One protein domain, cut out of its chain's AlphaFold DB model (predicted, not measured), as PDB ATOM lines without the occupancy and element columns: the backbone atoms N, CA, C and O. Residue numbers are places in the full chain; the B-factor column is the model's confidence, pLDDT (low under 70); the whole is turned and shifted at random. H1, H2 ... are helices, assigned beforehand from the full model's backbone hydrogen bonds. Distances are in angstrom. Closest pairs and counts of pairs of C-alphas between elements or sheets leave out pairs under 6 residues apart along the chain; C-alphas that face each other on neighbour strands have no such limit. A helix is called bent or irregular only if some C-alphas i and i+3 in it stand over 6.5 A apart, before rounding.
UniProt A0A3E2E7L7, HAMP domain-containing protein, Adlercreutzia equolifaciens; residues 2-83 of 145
ATOM      1  N   LEU A   2     141.842 159.462 188.782       80.31
ATOM      2  CA  LEU A   2     142.399 158.096 188.875       80.31
ATOM      3  C   LEU A   2     141.360 156.999 188.574       80.31
ATOM      4  O   LEU A   2     141.622 156.095 187.791       80.31
ATOM      5  N   LEU A   3     140.142 157.116 189.112       77.25
ATOM      6  CA  LEU A   3     139.079 156.117 188.925       77.25
ATOM      7  C   LEU A   3     138.595 156.010 187.462       77.25
ATOM      8  O   LEU A   3     138.370 154.918 186.941       77.25
ATOM      9  N   THR A   4     138.522 157.145 186.762       80.44
ATOM     10  CA  THR A   4     138.241 157.207 185.318       80.44
ATOM     11  C   THR A   4     139.379 156.596 184.498       80.44
ATOM     12  O   THR A   4     139.131 155.908 183.521       80.44
ATOM     13  N   PHE A   5     140.633 156.775 184.918       84.88
ATOM     14  CA  PHE A   5     141.785 156.163 184.255       84.88
ATOM     15  C   PHE A   5     141.821 154.631 184.424       84.88
ATOM     16  O   PHE A   5     142.076 153.909 183.460       84.88
ATOM     17  N   PHE A   6     141.515 154.115 185.619       83.25
ATOM     18  CA  PHE A   6     141.462 152.668 185.874       83.25
ATOM     19  C   PHE A   6     140.333 151.967 185.106       83.25
ATOM     20  O   PHE A   6     140.554 150.904 184.528       83.25
ATOM     21  N   THR A   7     139.141 152.563 185.056       79.81
ATOM     22  CA  THR A   7     137.987 152.003 184.325       79.81
ATOM     23  C   THR A   7     138.230 151.965 182.818       79.81
ATOM     24  O   THR A   7     138.040 150.924 182.190       79.81
ATOM     25  N   VAL A   8     138.751 153.058 182.255       84.25
ATOM     26  CA  VAL A   8     139.154 153.162 180.844       84.25
ATOM     27  C   VAL A   8     140.189 152.087 180.491       84.25
ATOM     28  O   VAL A   8     140.004 151.354 179.520       84.25
ATOM     29  N   ASN A   9     141.231 151.907 181.308       82.38
ATOM     30  CA  ASN A   9     142.249 150.881 181.050       82.38
ATOM     31  C   ASN A   9     141.740 149.441 181.225       82.38
ATOM     32  O   ASN A   9     142.164 148.562 180.473       82.38
ATOM     33  N   SER A  10     140.810 149.194 182.153       78.88
ATOM     34  CA  SER A  10     140.199 147.869 182.364       78.88
ATOM     35  C   SER A  10     139.351 147.400 181.172       78.88
ATOM     36  O   SER A  10     139.152 146.198 181.004       78.88
ATOM     37  N   ILE A  11     138.884 148.332 180.330       81.38
ATOM     38  CA  ILE A  11     138.094 148.054 179.120       81.38
ATOM     39  C   ILE A  11     138.975 148.055 177.861       81.38
ATOM     40  O   ILE A  11     138.905 147.138 177.043       81.38
ATOM     41  N   LEU A  12     139.829 149.070 177.692       82.69
ATOM     42  CA  LEU A  12     140.611 149.255 176.463       82.69
ATOM     43  C   LEU A  12     141.761 148.261 176.312       82.69
ATOM     44  O   LEU A  12     142.089 147.895 175.184       82.69
ATOM     45  N   SER A  13     142.387 147.832 177.412       81.06
ATOM     46  CA  SER A  13     143.527 146.911 177.340       81.06
ATOM     47  C   SER A  13     143.134 145.544 176.745       81.06
ATOM     48  O   SER A  13     143.732 145.160 175.736       81.06
ATOM     49  N   PRO A  14     142.077 144.853 177.229       78.56
ATOM     50  CA  PRO A  14     141.618 143.598 176.622       78.56
ATOM     51  C   PRO A  14     141.170 143.742 175.161       78.56
ATOM     52  O   PRO A  14     141.460 142.877 174.339       78.56
ATOM     53  N   LEU A  15     140.500 144.845 174.810       81.19
ATOM     54  CA  LEU A  15     140.051 145.091 173.433       81.19
ATOM     55  C   LEU A  15     141.224 145.284 172.465       81.19
ATOM     56  O   LEU A  15     141.193 144.773 171.342       81.19
ATOM     57  N   ARG A  16     142.283 145.980 172.894       81.38
ATOM     58  CA  ARG A  16     143.513 146.123 172.101       81.38
ATOM     59  C   ARG A  16     144.226 144.789 171.918       81.38
ATOM     60  O   ARG A  16     144.700 144.526 170.817       81.38
ATOM     61  N   GLN A  17     144.267 143.945 172.949       77.69
ATOM     62  CA  GLN A  17     144.833 142.596 172.841       77.69
ATOM     63  C   GLN A  17     144.036 141.735 171.855       77.69
ATOM     64  O   GLN A  17     144.623 141.153 170.947       77.69
ATOM     65  N   LEU A  18     142.703 141.726 171.969       78.44
ATOM     66  CA  LEU A  18     141.821 140.994 171.057       78.44
ATOM     67  C   LEU A  18     141.998 141.462 169.606       78.44
ATOM     68  O   LEU A  18     142.184 140.645 168.712       78.44
ATOM     69  N   THR A  19     142.016 142.775 169.374       81.00
ATOM     70  CA  THR A  19     142.235 143.355 168.038       81.00
ATOM     71  C   THR A  19     143.633 143.030 167.505       81.00
ATOM     72  O   THR A  19     143.801 142.728 166.324       81.00
ATOM     73  N   GLY A  20     144.647 143.055 168.371       78.81
ATOM     74  CA  GLY A  20     146.019 142.689 168.029       78.81
ATOM     75  C   GLY A  20     146.141 141.233 167.590       78.81
ATOM     76  O   GLY A  20     146.804 140.958 166.596       78.81
ATOM     77  N   VAL A  21     145.456 140.315 168.272       77.00
ATOM     78  CA  VAL A  21     145.429 138.904 167.874       77.00
ATOM     79  C   VAL A  21     144.622 138.712 166.599       77.00
ATOM     80  O   VAL A  21     145.139 138.122 165.664       77.00
ATOM     81  N   ILE A  22     143.421 139.286 166.484       78.56
ATOM     82  CA  ILE A  22     142.605 139.186 165.260       78.56
ATOM     83  C   ILE A  22     143.350 139.707 164.025       78.56
ATOM     84  O   ILE A  22     143.267 139.107 162.961       78.56
ATOM     85  N   SER A  23     144.077 140.818 164.145       78.44
ATOM     86  CA  SER A  23     144.802 141.414 163.012       78.44
ATOM     87  C   SER A  23     146.063 140.652 162.607       78.44
ATOM     88  O   SER A  23     146.572 140.870 161.510       78.44
ATOM     89  N   ARG A  24     146.583 139.787 163.483       73.00
ATOM     90  CA  ARG A  24     147.830 139.044 163.266       73.00
ATOM     91  C   ARG A  24     147.626 137.549 163.106       73.00
ATOM     92  O   ARG A  24     148.580 136.872 162.748       73.00
ATOM     93  N   ILE A  25     146.423 137.046 163.376       76.25
ATOM     94  CA  ILE A  25     146.151 135.618 163.351       76.25
ATOM     95  C   ILE A  25     146.303 135.087 161.926       76.25
ATOM     96  O   ILE A  25     145.556 135.445 161.014       76.25
ATOM     97  N   SER A  26     147.306 134.244 161.734       74.94
ATOM     98  CA  SER A  26     147.506 133.489 160.505       74.94
ATOM     99  C   SER A  26     146.918 132.084 160.639       74.94
ATOM    100  O   SER A  26     146.583 131.625 161.733       74.94
ATOM    101  N   LEU A  27     146.802 131.372 159.516       70.12
ATOM    102  CA  LEU A  27     146.408 129.961 159.528       70.12
ATOM    103  C   LEU A  27     147.375 129.107 160.370       70.12
ATOM    104  O   LEU A  27     146.918 128.230 161.097       70.12
ATOM    105  N   GLU A  28     148.678 129.419 160.361       70.62
ATOM    106  CA  GLU A  28     149.664 128.724 161.201       70.62
ATOM    107  C   GLU A  28     149.421 128.944 162.700       70.62
ATOM    108  O   GLU A  28     149.590 128.022 163.494       70.62
ATOM    109  N   ASP A  29     149.007 130.143 163.108       71.06
ATOM    110  CA  ASP A  29     148.725 130.447 164.519       71.06
ATOM    111  C   ASP A  29     147.447 129.744 164.993       71.06
ATOM    112  O   ASP A  29     147.325 129.308 166.143       71.06
ATOM    113  N   ILE A  30     146.487 129.581 164.078       71.56
ATOM    114  CA  ILE A  30     145.283 128.791 164.321       71.56
ATOM    115  C   ILE A  30     145.666 127.322 164.518       71.56
ATOM    116  O   ILE A  30     145.158 126.710 165.453       71.56
ATOM    117  N   GLU A  31     146.587 126.767 163.735       66.81
ATOM    118  CA  GLU A  31     147.074 125.389 163.911       66.81
ATOM    119  C   GLU A  31     147.901 125.200 165.199       66.81
ATOM    120  O   GLU A  31     147.752 124.187 165.888       66.81
ATOM    121  N   LYS A  32     148.705 126.194 165.606       68.62
ATOM    122  CA  LYS A  32     149.600 126.142 166.789       68.62
ATOM    123  C   LYS A  32     148.899 126.250 168.154       68.62
ATOM    124  O   LYS A  32     149.560 126.319 169.184       68.62
ATOM    125  N   HIS A  33     147.567 126.190 168.198       60.38
ATOM    126  CA  HIS A  33     146.772 126.079 169.431       60.38
ATOM    127  C   HIS A  33     146.796 127.273 170.399       60.38
ATOM    128  O   HIS A  33     146.184 127.179 171.465       60.38
ATOM    129  N   GLU A  34     147.355 128.424 170.029       62.84
ATOM    130  CA  GLU A  34     147.378 129.599 170.907       62.84
ATOM    131  C   GLU A  34     145.980 130.231 171.015       62.84
ATOM    132  O   GLU A  34     145.553 131.049 170.203       62.84
ATOM    133  N   LEU A  35     145.197 129.778 171.996       65.31
ATOM    134  CA  LEU A  35     143.964 130.449 172.400       65.31
ATOM    135  C   LEU A  35     144.321 131.685 173.223       65.31
ATOM    136  O   LEU A  35     145.285 131.673 173.991       65.31
ATOM    137  N   LEU A  36     143.502 132.730 173.125       65.19
ATOM    138  CA  LEU A  36     143.640 133.886 174.004       65.19
ATOM    139  C   LEU A  36     143.506 133.439 175.465       65.19
ATOM    140  O   LEU A  36     142.465 132.898 175.852       65.19
ATOM    141  N   ILE A  37     144.546 133.685 176.266       62.84
ATOM    142  CA  ILE A  37     144.536 133.465 177.716       62.84
ATOM    143  C   ILE A  37     143.614 134.513 178.336       62.84
ATOM    144  O   ILE A  37     143.847 135.714 178.214       62.84
ATOM    145  N   ILE A  38     142.552 134.053 178.992       61.25
ATOM    146  CA  ILE A  38     141.534 134.925 179.575       61.25
ATOM    147  C   ILE A  38     141.858 135.117 181.065       61.25
ATOM    148  O   ILE A  38     141.850 134.138 181.813       61.25
ATOM    149  N   PRO A  39     142.103 136.348 181.548       59.94
ATOM    150  CA  PRO A  39     141.979 136.644 182.970       59.94
ATOM    151  C   PRO A  39     140.527 136.398 183.387       59.94
ATOM    152  O   PRO A  39     139.622 136.771 182.649       59.94
ATOM    153  N   ASN A  40     140.293 135.796 184.552       60.75
ATOM    154  CA  ASN A  40     138.964 135.423 185.048       60.75
ATOM    155  C   ASN A  40     138.001 136.642 185.069       60.75
ATOM    156  O   ASN A  40     138.004 137.430 186.015       60.75
ATOM    157  N   ARG A  41     137.226 136.845 183.991       70.81
ATOM    158  CA  ARG A  41     136.319 137.987 183.773       70.81
ATOM    159  C   ARG A  41     134.954 137.482 183.318       70.81
ATOM    160  O   ARG A  41     134.857 136.797 182.304       70.81
ATOM    161  N   ASN A  42     133.911 137.885 184.041       76.75
ATOM    162  CA  ASN A  42     132.518 137.486 183.798       76.75
ATOM    163  C   ASN A  42     131.665 138.605 183.167       76.75
ATOM    164  O   ASN A  42     130.439 138.574 183.252       76.75
ATOM    165  N   ASP A  43     132.304 139.602 182.556       83.81
ATOM    166  CA  ASP A  43     131.651 140.732 181.888       83.81
ATOM    167  C   ASP A  43     131.469 140.493 180.373       83.81
ATOM    168  O   ASP A  43     131.815 139.441 179.827       83.81
ATOM    169  N   GLU A  44     130.895 141.471 179.672       83.50
ATOM    170  CA  GLU A  44     130.645 141.435 178.225       83.50
ATOM    171  C   GLU A  44     131.931 141.210 177.418       83.50
ATOM    172  O   GLU A  44     131.908 140.538 176.385       83.50
ATOM    173  N   ILE A  45     133.063 141.715 177.912       83.06
ATOM    174  CA  ILE A  45     134.382 141.513 177.308       83.06
ATOM    175  C   ILE A  45     134.797 140.043 177.448       83.06
ATOM    176  O   ILE A  45     135.232 139.431 176.471       83.06
ATOM    177  N   GLY A  46     134.612 139.450 178.631       83.56
ATOM    178  CA  GLY A  46     134.826 138.020 178.856       83.56
ATOM    179  C   GLY A  46     133.977 137.144 177.930       83.56
ATOM    180  O   GLY A  46     134.500 136.193 177.338       83.56
ATOM    181  N   LYS A  47     132.697 137.499 177.732       86.00
ATOM    182  CA  LYS A  47     131.797 136.819 176.780       86.00
ATOM    183  C   LYS A  47     132.306 136.923 175.340       86.00
ATOM    184  O   LYS A  47     132.374 135.906 174.656       86.00
ATOM    185  N   LEU A  48     132.721 138.113 174.898       84.62
ATOM    186  CA  LEU A  48     133.260 138.328 173.550       84.62
ATOM    187  C   LEU A  48     134.500 137.461 173.284       84.62
ATOM    188  O   LEU A  48     134.593 136.822 172.235       84.62
ATOM    189  N   ILE A  49     135.425 137.395 174.245       81.75
ATOM    190  CA  ILE A  49     136.632 136.564 174.138       81.75
ATOM    191  C   ILE A  49     136.266 135.072 174.087       81.75
ATOM    192  O   ILE A  49     136.827 134.332 173.278       81.75
ATOM    193  N   HIS A  50     135.294 134.622 174.888       84.69
ATOM    194  CA  HIS A  50     134.799 133.239 174.834       84.69
ATOM    195  C   HIS A  50     134.199 132.891 173.469       84.69
ATOM    196  O   HIS A  50     134.508 131.834 172.908       84.69
ATOM    197  N   THR A  51     133.367 133.773 172.914       86.12
ATOM    198  CA  THR A  51     132.789 133.588 171.579       86.12
ATOM    199  C   THR A  51     133.881 133.538 170.514       86.12
ATOM    200  O   THR A  51     133.866 132.639 169.676       86.12
ATOM    201  N   PHE A  52     134.873 134.429 170.579       84.00
ATOM    202  CA  PHE A  52     136.004 134.421 169.653       84.00
ATOM    203  C   PHE A  52     136.812 133.119 169.725       84.00
ATOM    204  O   PHE A  52     137.020 132.465 168.704       84.00
ATOM    205  N   ASN A  53     137.174 132.670 170.929       83.88
ATOM    206  CA  ASN A  53     137.858 131.389 171.126       83.88
ATOM    207  C   ASN A  53     137.027 130.201 170.604       83.88
ATOM    208  O   ASN A  53     137.584 129.238 170.076       83.88
ATOM    209  N   SER A  54     135.698 130.265 170.714       87.31
ATOM    210  CA  SER A  54     134.799 129.238 170.171       87.31
ATOM    211  C   SER A  54     134.791 129.235 168.638       87.31
ATOM    212  O   SER A  54     134.830 128.163 168.033       87.31
ATOM    213  N   MET A  55     134.824 130.411 167.999       87.44
ATOM    214  CA  MET A  55     134.988 130.522 166.544       87.44
ATOM    215  C   MET A  55     136.330 129.946 166.084       87.44
ATOM    216  O   MET A  55     136.347 129.170 165.132       87.44
ATOM    217  N   LEU A  56     137.435 130.233 166.787       85.12
ATOM    218  CA  LEU A  56     138.746 129.653 166.465       85.12
ATOM    219  C   LEU A  56     138.736 128.125 166.544       85.12
ATOM    220  O   LEU A  56     139.224 127.459 165.633       85.12
ATOM    221  N   LYS A  57     138.121 127.552 167.587       86.00
ATOM    222  CA  LYS A  57     137.941 126.094 167.694       86.00
ATOM    223  C   LYS A  57     137.138 125.527 166.523       86.00
ATOM    224  O   LYS A  57     137.493 124.474 166.000       86.00
ATOM    225  N   ARG A  58     136.075 126.214 166.089       90.19
ATOM    226  CA  ARG A  58     135.277 125.755 164.945       90.19
ATOM    227  C   ARG A  58     136.059 125.827 163.637       90.19
ATOM    228  O   ARG A  58     135.989 124.880 162.864       90.19
ATOM    229  N   ILE A  59     136.817 126.899 163.406       88.06
ATOM    230  CA  ILE A  59     137.674 127.034 162.219       88.06
ATOM    231  C   ILE A  59     138.700 125.896 162.169       88.06
ATOM    232  O   ILE A  59     138.858 125.285 161.119       88.06
ATOM    233  N   ARG A  60     139.318 125.542 163.303       85.31
ATOM    234  CA  ARG A  60     140.234 124.389 163.396       85.31
ATOM    235  C   ARG A  60     139.565 123.083 162.974       85.31
ATOM    236  O   ARG A  60     140.058 122.419 162.073       85.31
ATOM    237  N   SER A  61     138.397 122.778 163.545       89.75
ATOM    238  CA  SER A  61     137.609 121.595 163.163       89.75
ATOM    239  C   SER A  61     137.351 121.547 161.656       89.75
ATOM    240  O   SER A  61     137.478 120.498 161.040       89.75
ATOM    241  N   LEU A  62     137.023 122.692 161.046       91.31
ATOM    242  CA  LEU A  62     136.781 122.775 159.606       91.31
ATOM    243  C   LEU A  62     138.054 122.551 158.776       91.31
ATOM    244  O   LEU A  62     137.966 121.947 157.709       91.31
ATOM    245  N   ILE A  63     139.218 123.009 159.246       88.75
ATOM    246  CA  ILE A  63     140.512 122.747 158.596       88.75
ATOM    247  C   ILE A  63     140.819 121.244 158.625       88.75
ATOM    248  O   ILE A  63     141.114 120.667 157.576       88.75
ATOM    249  N   ASP A  64     140.670 120.599 159.784       89.44
ATOM    250  CA  ASP A  64     140.905 119.159 159.943       89.44
ATOM    251  C   ASP A  64     139.941 118.330 159.079       89.44
ATOM    252  O   ASP A  64     140.358 117.426 158.346       89.44
ATOM    253  N   GLU A  65     138.649 118.672 159.100       94.44
ATOM    254  CA  GLU A  65     137.621 118.048 158.260       94.44
ATOM    255  C   GLU A  65     137.964 118.189 156.766       94.44
ATOM    256  O   GLU A  65     137.916 117.206 156.018       94.44
ATOM    257  N   ALA A  66     138.367 119.385 156.323       94.31
ATOM    258  CA  ALA A  66     138.758 119.634 154.938       94.31
ATOM    259  C   ALA A  66     140.013 118.843 154.535       94.31
ATOM    260  O   ALA A  66     140.077 118.313 153.421       94.31
ATOM    261  N   TYR A  67     140.995 118.722 155.432       91.50
ATOM    262  CA  TYR A  67     142.206 117.937 155.196       91.50
ATOM    263  C   TYR A  67     141.888 116.447 155.016       91.50
ATOM    264  O   TYR A  67     142.293 115.841 154.016       91.50
ATOM    265  N   VAL A  68     141.090 115.870 155.919       95.94
ATOM    266  CA  VAL A  68     140.637 114.472 155.823       95.94
ATOM    267  C   VAL A  68     139.845 114.242 154.535       95.94
ATOM    268  O   VAL A  68     140.066 113.250 153.837       95.94
ATOM    269  N   GLN A  69     138.958 115.167 154.168       96.56
ATOM    270  CA  GLN A  69     138.169 115.050 152.942       96.56
ATOM    271  C   GLN A  69     139.043 115.119 151.683       96.56
ATOM    272  O   GLN A  69     138.804 114.385 150.717       96.56
ATOM    273  N   LYS A  70     140.087 115.955 151.689       95.69
ATOM    274  CA  LYS A  70     141.059 116.047 150.591       95.69
ATOM    275  C   LYS A  70     141.849 114.749 150.422       95.69
ATOM    276  O   LYS A  70     142.047 114.320 149.285       95.69
ATOM    277  N   LEU A  71     142.259 114.111 151.520       96.12
ATOM    278  CA  LEU A  71     142.921 112.801 151.491       96.12
ATOM    279  C   LEU A  71     142.012 111.725 150.891       96.12
ATOM    280  O   LEU A  71     142.404 111.080 149.920       96.12
ATOM    281  N   LYS A  72     140.773 111.609 151.380       94.88
ATOM    282  CA  LYS A  72     139.782 110.663 150.834       94.88
ATOM    283  C   LYS A  72     139.513 110.900 149.351       94.88
ATOM    284  O   LYS A  72     139.437 109.963 148.568       94.88
ATOM    285  N   THR A  73     139.407 112.163 148.940       95.75
ATOM    286  CA  THR A  73     139.202 112.517 147.528       95.75
ATOM    287  C   THR A  73     140.366 112.040 146.661       95.75
ATOM    288  O   THR A  73     140.132 111.470 145.596       95.75
ATOM    289  N   LYS A  74     141.616 112.223 147.113       93.44
ATOM    290  CA  LYS A  74     142.791 111.697 146.404       93.44
ATOM    291  C   LYS A  74     142.768 110.173 146.304       93.44
ATOM    292  O   LYS A  74     143.063 109.640 145.241       93.44
ATOM    293  N   GLU A  75     142.403 109.486 147.380       90.44
ATOM    294  CA  GLU A  75     142.281 108.026 147.396       90.44
ATOM    295  C   GLU A  75     141.222 107.537 146.396       90.44
ATOM    296  O   GLU A  75     141.500 106.666 145.573       90.44
ATOM    297  N   TYR A  76     140.044 108.166 146.365       90.06
ATOM    298  CA  TYR A  76     139.009 107.849 145.378       90.06
ATOM    299  C   TYR A  76     139.458 108.113 143.940       90.06
ATOM    300  O   TYR A  76     139.159 107.312 143.058       90.06
ATOM    301  N   GLN A  77     140.197 109.197 143.691       87.94
ATOM    302  CA  GLN A  77     140.757 109.482 142.366       87.94
ATOM    303  C   GLN A  77     141.776 108.421 141.938       87.94
ATOM    304  O   GLN A  77     141.724 107.954 140.801       87.94
ATOM    305  N   LEU A  78     142.669 108.001 142.840       84.94
ATOM    306  CA  LEU A  78     143.618 106.917 142.573       84.94
ATOM    307  C   LEU A  78     142.897 105.597 142.290       84.94
ATOM    308  O   LEU A  78     143.230 104.917 141.322       84.94
ATOM    309  N   ASN A  79     141.871 105.265 143.073       80.81
ATOM    310  CA  ASN A  79     141.065 104.067 142.853       80.81
ATOM    311  C   ASN A  79     140.300 104.120 141.524       80.81
ATOM    312  O   ASN A  79     140.242 103.119 140.815       80.81
ATOM    313  N   ALA A  80     139.776 105.284 141.134       82.94
ATOM    314  CA  ALA A  80     139.133 105.469 139.835       82.94
ATOM    315  C   ALA A  80     140.122 105.305 138.666       82.94
ATOM    316  O   ALA A  80     139.803 104.632 137.688       82.94
ATOM    317  N   LEU A  81     141.334 105.863 138.777       80.56
ATOM    318  CA  LEU A  81     142.404 105.666 137.790       80.56
ATOM    319  C   LEU A  81     142.810 104.189 137.685       80.56
ATOM    320  O   LEU A  81     142.924 103.662 136.580       80.56
ATOM    321  N   ARG A  82     142.962 103.496 138.821       70.81
ATOM    322  CA  ARG A  82     143.209 102.046 138.855       70.81
ATOM    323  C   ARG A  82     142.075 101.271 138.180       70.81
ATOM    324  O   ARG A  82     142.354 100.368 137.407       70.81
ATOM    325  N   ALA A  83     140.816 101.646 138.411       70.50
ATOM    326  CA  ALA A  83     139.659 100.994 137.797       70.50
ATOM    327  C   ALA A  83     139.561 101.214 136.274       70.50
ATOM    328  O   ALA A  83     139.033 100.349 135.572       70.50
TER     329      ALA A  83
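This is residues 2 to 83 of the 145 residues of the protein "HAMP domain-containing protein" of Adlercreutzia equolifaciens (UniProt A0A3E2E7L7). Two long helices, H1 and H3, run side by side in the same direction but staggered, overlapping over only part of their lengths; the first residues of H1, 2 to 9, stick out at one end of a thin rod, and the last residues of H3, 65 to 83, stick out much farther at the other. The short helix H2 follows H1 and sits beside H3 partway along it, and a long loop, residues 32 to 43, folds back from H2 to the start of H3. The printed part has 82 residues with three named helices, in the order H1, H2, H3, and no named strand; the class is all helix. The whole is extended, with a radius of gyration of the C-alphas of 20.0 A and spans of 76 by 22 by 13 A.

H3, residues 44 to 83, is the longest helix. It touches H1, residues 2 to 24, and the closest C-alphas are those of Leu 18 and Ile 49, 7.5 A apart. H1 touches H3 with residues 11 to 18 alone, and H3 touches H1 with residues 45 to 49 alone. Their lines stand at a shallow tilt of 7 degrees and they run the same way, with their centres 31.9 A apart. H2, residues 27 to 31, only just touches H3, with 3 pairs of C-alphas within 8 A. The closest C-alphas of these two are those of Ile 30 and Arg 60, 6.8 A apart, and H3 touches H2 with residues 56 to 60 alone. H1 and H2 are apart, although a tight link of 2 residues joins them. In H2 and H3 every O i to N i+4 pair is within hydrogen-bond range; in H1 17 of 19 are.

H3 has 40 residues and measures 57.9 A from C-alpha 44 at (130.645, 141.435, 178.225) to C-alpha 83 at (139.659, 100.994, 137.797). H1 has 23 residues, begins with C-alpha 2 at (142.399, 158.096, 188.875) and measures 32.4 A. It has a kink of 26 degrees near residue 11, and it is neither bent nor irregular, but only just: C-alphas 11 and 14 are 6.2 A apart. H2 has 5 residues and measures 6.4 A.

The two C-alphas farthest apart, those of Leu 2 and Ala 83, are 76.7 A from each other. Residues 2 to 9 of H1 and residues 65 to 83 of H3 stand free; without them the body of 55 residues spans 35 by 19 by 13 A. The link from H2 to H3, 12 residues, is long. The printed part has no cut. The mean pLDDT of the printed part is 81.0, and residues 31 to 40 are under 70.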